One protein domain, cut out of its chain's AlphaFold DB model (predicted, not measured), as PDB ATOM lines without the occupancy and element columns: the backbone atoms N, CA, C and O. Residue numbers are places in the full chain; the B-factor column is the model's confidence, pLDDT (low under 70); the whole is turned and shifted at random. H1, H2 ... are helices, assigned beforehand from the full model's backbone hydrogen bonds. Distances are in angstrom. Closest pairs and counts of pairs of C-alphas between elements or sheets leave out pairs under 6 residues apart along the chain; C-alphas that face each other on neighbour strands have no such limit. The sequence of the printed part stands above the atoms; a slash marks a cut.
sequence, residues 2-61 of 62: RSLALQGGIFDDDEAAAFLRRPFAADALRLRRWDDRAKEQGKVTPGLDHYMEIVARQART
ATOM      1  N   ARG A   2      28.363 -21.440  31.419       71.69
ATOM      2  CA  ARG A   2      27.839 -22.582  30.642       71.69
ATOM      3  C   ARG A   2      28.630 -23.893  30.816       71.69
ATOM      4  O   ARG A   2      28.016 -24.943  30.891       71.69
ATOM      5  N   SER A   3      29.961 -23.840  30.919       84.50
ATOM      6  CA  SER A   3      30.796 -25.041  31.097       84.50
ATOM      7  C   SER A   3      30.747 -25.626  32.511       84.50
ATOM      8  O   SER A   3      30.729 -26.839  32.647       84.50
ATOM      9  N   LEU A   4      30.686 -24.790  33.554       85.81
ATOM     10  CA  LEU A   4      30.668 -25.250  34.951       85.81
ATOM     11  C   LEU A   4      29.376 -26.001  35.295       85.81
ATOM     12  O   LEU A   4      29.419 -27.020  35.974       85.81
ATOM     13  N   ALA A   5      28.237 -25.539  34.773       88.00
ATOM     14  CA  ALA A   5      26.965 -26.237  34.944       88.00
ATOM     15  C   ALA A   5      26.997 -27.657  34.343       88.00
ATOM     16  O   ALA A   5      26.444 -28.582  34.923       88.00
ATOM     17  N   LEU A   6      27.707 -27.851  33.224       91.50
ATOM     18  CA  LEU A   6      27.910 -29.172  32.613       91.50
ATOM     19  C   LEU A   6      28.914 -30.052  33.378       91.50
ATOM     20  O   LEU A   6      29.013 -31.240  33.098       91.50
ATOM     21  N   GLN A   7      29.663 -29.477  34.320       90.50
ATOM     22  CA  GLN A   7      30.659 -30.169  35.145       90.50
ATOM     23  C   GLN A   7      30.120 -30.549  36.533       90.50
ATOM     24  O   GLN A   7      30.883 -31.054  37.347       90.50
ATOM     25  N   GLY A   8      28.832 -30.309  36.805       91.50
ATOM     26  CA  GLY A   8      28.203 -30.613  38.094       91.50
ATOM     27  C   GLY A   8      28.030 -29.412  39.027       91.50
ATOM     28  O   GLY A   8      27.447 -29.562  40.089       91.50
ATOM     29  N   GLY A   9      28.447 -28.207  38.621       91.62
ATOM     30  CA  GLY A   9      28.279 -26.999  39.432       91.62
ATOM     31  C   GLY A   9      29.431 -26.747  40.405       91.62
ATOM     32  O   GLY A   9      30.550 -27.217  40.208       91.62
ATOM     33  N   ILE A  10      29.181 -25.894  41.397       94.19
ATOM     34  CA  ILE A  10      30.148 -25.591  42.459       94.19
ATOM     35  C   ILE A  10      30.031 -26.695  43.506       94.19
ATOM     36  O   ILE A  10      28.917 -27.111  43.800       94.19
ATOM     37  N   PHE A  11      31.166 -27.121  44.058       95.69
ATOM     38  CA  PHE A  11      31.167 -28.033  45.194       95.69
ATOM     39  C   PHE A  11      30.407 -27.452  46.382       95.69
ATOM     40  O   PHE A  11      30.547 -26.264  46.688       95.69
ATOM     41  N   ASP A  12      29.665 -28.305  47.073       96.62
ATOM     42  CA  ASP A  12      29.246 -28.013  48.437       96.62
ATOM     43  C   ASP A  12      30.417 -28.161  49.434       96.62
ATOM     44  O   ASP A  12      31.559 -28.470  49.068       96.62
ATOM     45  N   ASP A  13      30.151 -27.881  50.711       97.88
ATOM     46  CA  ASP A  13      31.181 -27.893  51.752       97.88
ATOM     47  C   ASP A  13      31.789 -29.294  51.964       97.88
ATOM     48  O   ASP A  13      32.998 -29.419  52.203       97.88
ATOM     49  N   ASP A  14      30.987 -30.353  51.827       97.94
ATOM     50  CA  ASP A  14      31.430 -31.736  52.014       97.94
ATOM     51  C   ASP A  14      32.282 -32.209  50.829       97.94
ATOM     52  O   ASP A  14      33.337 -32.830  51.017       97.94
ATOM     53  N   GLU A  15      31.885 -31.859  49.606       97.75
ATOM     54  CA  GLU A  15      32.644 -32.102  48.381       97.75
ATOM     55  C   GLU A  15      33.974 -31.337  48.384       97.75
ATOM     56  O   GLU A  15      35.022 -31.897  48.039       97.75
ATOM     57  N   ALA A  16      33.969 -30.084  48.845       97.56
ATOM     58  CA  ALA A  16      35.183 -29.292  49.009       97.56
ATOM     59  C   ALA A  16      36.125 -29.927  50.042       97.56
ATOM     60  O   ALA A  16      37.316 -30.116  49.766       97.56
ATOM     61  N   ALA A  17      35.606 -30.331  51.204       97.88
ATOM     62  CA  ALA A  17      36.389 -31.008  52.234       97.88
ATOM     63  C   ALA A  17      36.948 -32.352  51.739       97.88
ATOM     64  O   ALA A  17      38.106 -32.687  52.007       97.88
ATOM     65  N   ALA A  18      36.161 -33.121  50.984       98.00
ATOM     66  CA  ALA A  18      36.604 -34.367  50.370       98.00
ATOM     67  C   ALA A  18      37.710 -34.133  49.335       98.00
ATOM     68  O   ALA A  18      38.713 -34.852  49.338       98.00
ATOM     69  N   PHE A  19      37.578 -33.104  48.495       97.19
ATOM     70  CA  PHE A  19      38.598 -32.738  47.518       97.19
ATOM     71  C   PHE A  19      39.917 -32.350  48.190       97.19
ATOM     72  O   PHE A  19      40.975 -32.824  47.777       97.19
ATOM     73  N   LEU A  20      39.863 -31.545  49.254       97.75
ATOM     74  CA  LEU A  20      41.047 -31.085  49.985       97.75
ATOM     75  C   LEU A  20      41.837 -32.222  50.648       97.75
ATOM     76  O   LEU A  20      43.035 -32.072  50.873       97.75
ATOM     77  N   ARG A  21      41.202 -33.370  50.919       98.00
ATOM     78  CA  ARG A  21      41.872 -34.570  51.451       98.00
ATOM     79  C   ARG A  21      42.604 -35.396  50.391       98.00
ATOM     80  O   ARG A  21      43.335 -36.319  50.746       98.00
ATOM     81  N   ARG A  22      42.415 -35.118  49.097       97.94
ATOM     82  CA  ARG A  22      43.068 -35.883  48.028       97.94
ATOM     83  C   ARG A  22      44.574 -35.597  48.000       97.94
ATOM     84  O   ARG A  22      44.981 -34.449  48.206       97.94
ATOM     85  N   PRO A  23      45.413 -36.595  47.668       98.12
ATOM     86  CA  PRO A  23      46.815 -36.344  47.362       98.12
ATOM     87  C   PRO A  23      46.953 -35.221  46.328       98.12
ATOM     88  O   PRO A  23      46.208 -35.180  45.347       98.12
ATOM     89  N   PHE A  24      47.897 -34.308  46.566       97.25
ATOM     90  CA  PHE A  24      48.206 -33.169  45.690       97.25
ATOM     91  C   PHE A  24      47.075 -32.135  45.503       97.25
ATOM     92  O   PHE A  24      47.160 -31.297  44.605       97.25
ATOM     93  N   ALA A  25      46.038 -32.118  46.354       97.88
ATOM     94  CA  ALA A  25      44.933 -31.153  46.245       97.88
ATOM     95  C   ALA A  25      45.406 -29.686  46.231       97.88
ATOM     96  O   ALA A  25      44.925 -28.874  45.439       97.88
ATOM     97  N   ALA A  26      46.400 -29.347  47.058       97.50
ATOM     98  CA  ALA A  26      46.983 -28.007  47.087       97.50
ATOM     99  C   ALA A  26      47.654 -27.621  45.754       97.50
ATOM    100  O   ALA A  26      47.507 -26.484  45.292       97.50
ATOM    101  N   ASP A  27      48.350 -28.564  45.113       98.00
ATOM    102  CA  ASP A  27      48.991 -28.348  43.815       98.00
ATOM    103  C   ASP A  27      47.952 -28.239  42.697       98.00
ATOM    104  O   ASP A  27      48.053 -27.342  41.859       98.00
ATOM    105  N   ALA A  28      46.892 -29.050  42.739       97.50
ATOM    106  CA  ALA A  28      45.765 -28.943  41.813       97.50
ATOM    107  C   ALA A  28      45.094 -27.555  41.884       97.50
ATOM    108  O   ALA A  28      44.837 -26.931  40.852       97.50
ATOM    109  N   LEU A  29      44.882 -27.010  43.089       97.00
ATOM    110  CA  LEU A  29      44.356 -25.648  43.273       97.00
ATOM    111  C   LEU A  29      45.335 -24.565  42.801       97.00
ATOM    112  O   LEU A  29      44.922 -23.484  42.368       97.00
ATOM    113  N   ARG A  30      46.648 -24.799  42.908       97.88
ATOM    114  CA  ARG A  30      47.659 -23.883  42.359       97.88
ATOM    115  C   ARG A  30      47.602 -23.879  40.829       97.88
ATOM    116  O   ARG A  30      47.537 -22.798  40.250       97.88
ATOM    117  N   LEU A  31      47.526 -25.056  40.209       97.25
ATOM    118  CA  LEU A  31      47.399 -25.206  38.760       97.25
ATOM    119  C   LEU A  31      46.119 -24.550  38.232       97.25
ATOM    120  O   LEU A  31      46.178 -23.799  37.262       97.25
ATOM    121  N   ARG A  32      44.982 -24.726  38.918       96.12
ATOM    122  CA  ARG A  32      43.726 -24.063  38.532       96.12
ATOM    123  C   ARG A  32      43.840 -22.537  38.536       96.12
ATOM    124  O   ARG A  32      43.362 -21.874  37.623       96.12
ATOM    125  N   ARG A  33      44.527 -21.967  39.530       96.81
ATOM    126  CA  ARG A  33      44.782 -20.518  39.579       96.81
ATOM    127  C   ARG A  33      45.675 -20.032  38.440       96.81
ATOM    128  O   ARG A  33      45.566 -18.869  38.059       96.81
ATOM    129  N   TRP A  34      46.576 -20.870  37.932       96.38
ATOM    130  CA  TRP A  34      47.354 -20.542  36.739       96.38
ATOM    131  C   TRP A  34      46.481 -20.573  35.487       96.38
ATOM    132  O   TRP A  34      46.502 -19.603  34.738       96.38
ATOM    133  N   ASP A  35      45.664 -21.614  35.317       94.75
ATOM    134  CA  ASP A  35      44.723 -21.750  34.195       94.75
ATOM    135  C   ASP A  35      43.749 -20.562  34.106       94.75
ATOM    136  O   ASP A  35      43.614 -19.924  33.061       94.75
ATOM    137  N   ASP A  36      43.157 -20.157  35.234       93.44
ATOM    138  CA  ASP A  36      42.240 -19.014  35.259       93.44
ATOM    139  C   ASP A  36      42.909 -17.700  34.817       93.44
ATOM    140  O   ASP A  36      42.232 -16.839  34.245       93.44
ATOM    141  N   ARG A  37      44.228 -17.567  35.030       94.69
ATOM    142  CA  ARG A  37      45.047 -16.400  34.657       94.69
ATOM    143  C   ARG A  37      45.675 -16.500  33.265       94.69
ATOM    144  O   ARG A  37      46.095 -15.476  32.731       94.69
ATOM    145  N   ALA A  38      45.748 -17.684  32.662       93.94
ATOM    146  CA  ALA A  38      46.420 -17.938  31.384       93.94
ATOM    147  C   ALA A  38      45.578 -17.507  30.163       93.94
ATOM    148  O   ALA A  38      45.470 -18.226  29.175       93.94
ATOM    149  N   LYS A  39      44.953 -16.327  30.236       93.62
ATOM    150  CA  LYS A  39      44.016 -15.799  29.225       93.62
ATOM    151  C   LYS A  39      44.467 -14.459  28.637       93.62
ATOM    152  O   LYS A  39      43.689 -13.765  27.992       93.62
ATOM    153  N   GLU A  40      45.718 -14.080  28.883       94.94
ATOM    154  CA  GLU A  40      46.316 -12.854  28.361       94.94
ATOM    155  C   GLU A  40      46.656 -13.028  26.876       94.94
ATOM    156  O   GLU A  40      47.558 -13.783  26.508       94.94
ATOM    157  N   GLN A  41      45.910 -12.339  26.012       95.50
ATOM    158  CA  GLN A  41      46.138 -12.380  24.572       95.50
ATOM    159  C   GLN A  41      47.498 -11.761  24.224       95.50
ATOM    160  O   GLN A  41      47.849 -10.696  24.719       95.50
ATOM    161  N   GLY A  42      48.254 -12.422  23.344       94.38
ATOM    162  CA  GLY A  42      49.546 -11.916  22.873       94.38
ATOM    163  C   GLY A  42      50.684 -12.008  23.894       94.38
ATOM    164  O   GLY A  42      51.783 -11.536  23.610       94.38
ATOM    165  N   LYS A  43      50.460 -12.634  25.058       95.50
ATOM    166  CA  LYS A  43      51.520 -12.899  26.032       95.50
ATOM    167  C   LYS A  43      52.625 -13.734  25.383       95.50
ATOM    168  O   LYS A  43      52.378 -14.853  24.936       95.50
ATOM    169  N   VAL A  44      53.847 -13.206  25.361       95.94
ATOM    170  CA  VAL A  44      55.013 -13.943  24.863       95.94
ATOM    171  C   VAL A  44      55.395 -15.021  25.878       95.94
ATOM    172  O   VAL A  44      55.644 -14.726  27.048       95.94
ATOM    173  N   THR A  45      55.458 -16.269  25.425       95.12
ATOM    174  CA  THR A  45      55.944 -17.417  26.198       95.12
ATOM    175  C   THR A  45      56.989 -18.177  25.385       95.12
ATOM    176  O   THR A  45      56.985 -18.086  24.155       95.12
ATOM    177  N   PRO A  46      57.867 -18.960  26.034       97.12
ATOM    178  CA  PRO A  46      58.619 -19.996  25.338       97.12
ATOM    179  C   PRO A  46      57.716 -20.876  24.457       97.12
ATOM    180  O   PRO A  46      56.528 -21.052  24.743       97.12
ATOM    181  N   GLY A  47      58.287 -21.421  23.383       96.50
ATOM    182  CA  GLY A  47      57.610 -22.392  22.522       96.50
ATOM    183  C   GLY A  47      57.448 -23.757  23.196       96.50
ATOM    184  O   GLY A  47      58.024 -24.017  24.252       96.50
ATOM    185  N   LEU A  48      56.682 -24.650  22.566       96.38
ATOM    186  CA  LEU A  48      56.389 -25.982  23.109       96.38
ATOM    187  C   LEU A  48      57.659 -26.799  23.406       96.38
ATOM    188  O   LEU A  48      57.739 -27.422  24.464       96.38
ATOM    189  N   ASP A  49      58.663 -26.742  22.527       97.62
ATOM    190  CA  ASP A  49      59.910 -27.510  22.654       97.62
ATOM    191  C   ASP A  49      60.629 -27.251  23.984       97.62
ATOM    192  O   ASP A  49      61.053 -28.193  24.654       97.62
ATOM    193  N   HIS A  50      60.655 -25.990  24.432       96.81
ATOM    194  CA  HIS A  50      61.230 -25.610  25.724       96.81
ATOM    195  C   HIS A  50      60.587 -26.377  26.889       96.81
ATOM    196  O   HIS A  50      61.266 -26.844  27.802       96.81
ATOM    197  N   TYR A  51      59.262 -26.532  26.865       95.81
ATOM    198  CA  TYR A  51      58.539 -27.252  27.910       95.81
ATOM    199  C   TYR A  51      58.666 -28.772  27.762       95.81
ATOM    200  O   TYR A  51      58.715 -29.478  28.771       95.81
ATOM    201  N   MET A  52      58.776 -29.284  26.534       96.75
ATOM    202  CA  MET A  52      58.961 -30.715  26.278       96.75
ATOM    203  C   MET A  52      60.294 -31.238  26.820       96.75
ATOM    204  O   MET A  52      60.340 -32.355  27.337       96.75
ATOM    205  N   GLU A  53      61.357 -30.432  26.814       96.31
ATOM    206  CA  GLU A  53      62.628 -30.780  27.470       96.31
ATOM    207  C   GLU A  53      62.463 -30.987  28.985       96.31
ATOM    208  O   GLU A  53      63.010 -31.933  29.566       96.31
ATOM    209  N   ILE A  54      61.668 -30.129  29.634       95.75
ATOM    210  CA  ILE A  54      61.373 -30.219  31.068       95.75
ATOM    211  C   ILE A  54      60.572 -31.492  31.359       95.75
ATOM    212  O   ILE A  54      60.931 -32.237  32.273       95.75
ATOM    213  N   VAL A  55      59.527 -31.765  30.568       95.56
ATOM    214  CA  VAL A  55      58.708 -32.984  30.686       95.56
ATOM    215  C   VAL A  55      59.574 -34.230  30.514       95.56
ATOM    216  O   VAL A  55      59.522 -35.132  31.349       95.56
ATOM    217  N   ALA A  56      60.436 -34.254  29.495       95.19
ATOM    218  CA  ALA A  56      61.327 -35.378  29.232       95.19
ATOM    219  C   ALA A  56      62.285 -35.652  30.405       95.19
ATOM    220  O   ALA A  56      62.579 -36.808  30.699       95.19
ATOM    221  N   ARG A  57      62.761 -34.614  31.111       94.44
ATOM    222  CA  ARG A  57      63.586 -34.781  32.322       94.44
ATOM    223  C   ARG A  57      62.812 -35.424  33.472       94.44
ATOM    224  O   ARG A  57      63.341 -36.325  34.117       94.44
ATOM    225  N   GLN A  58      61.579 -34.984  33.714       92.12
ATOM    226  CA  GLN A  58      60.753 -35.533  34.795       92.12
ATOM    227  C   GLN A  58      60.326 -36.979  34.509       92.12
ATOM    228  O   GLN A  58      60.393 -37.816  35.402       92.12
ATOM    229  N   ALA A  59      59.999 -37.305  33.255       86.94
ATOM    230  CA  ALA A  59      59.598 -38.654  32.843       86.94
ATOM    231  C   ALA A  59      60.697 -39.720  33.017       86.94
ATOM    232  O   ALA A  59      60.391 -40.902  33.093       86.94
ATOM    233  N   ARG A  60      61.972 -39.317  33.078       79.75
ATOM    234  CA  ARG A  60      63.109 -40.223  33.332       79.75
ATOM    235  C   ARG A  60      63.408 -40.444  34.816       79.75
ATOM    236  O   ARG A  60      64.264 -41.258  35.137       79.75
ATOM    237  N   THR A  61      62.780 -39.663  35.692       66.31
ATOM    238  CA  THR A  61      63.051 -39.642  37.140       66.31
ATOM    239  C   THR A  61      61.925 -40.321  37.936       66.31
ATOM    240  O   THR A  61      62.000 -40.385  39.161       66.31
TER     241      THR A  61
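What this domain is: This is residues 2 to 61 of the 62 residues of an uncharacterized protein of Burkholderia vietnamiensis (UniProt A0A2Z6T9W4). From the first printed residue you see an open, flat zigzag with no packed core: H1, H2, H3 and H4 follow one another, and no two touch. H2 and H3 make a corner across their link; H1 and H4 stand away at the two ends. The 60 printed residues have four named helices and no named strand, class all helix. The whole is only just extended, close to loose, with radius of gyration of the C-alphas 16.1 A and spans 40 by 34 by 17 A.

How they stand to each other: H1, residues 2 to 5, is apart from H2, residues 13 to 20. H2 is close to but not clearly touching H3, residues 25 to 37: look at their closest C-alphas, Phe 19 and Ala 25, 6.7 A apart. Their lines are about perpendicular, at 81 degrees. H4, residues 48 to 59, is apart from H3. Every O i to N i+4 pair is within hydrogen-bond range in H2, 8 of 9 in H3 and 7 of 8 in H4; H1 is too short for one.

Where its parts are: Find C-alpha 2 at (27.839, -22.582, 30.642), where H1 begins. H2 spans 10.5 A; H3 runs 18.8 A from C-alpha 25 at (44.933, -31.153, 46.245). H4 runs 16.3 A to C-alpha 59 at (59.598, -38.654, 32.843).

The domain as a whole: The C-alphas farthest apart, Asp 14 and Asp 49, are 41.1 A apart. The printed part has no cut and no long link; residue 61 has pLDDT under 70.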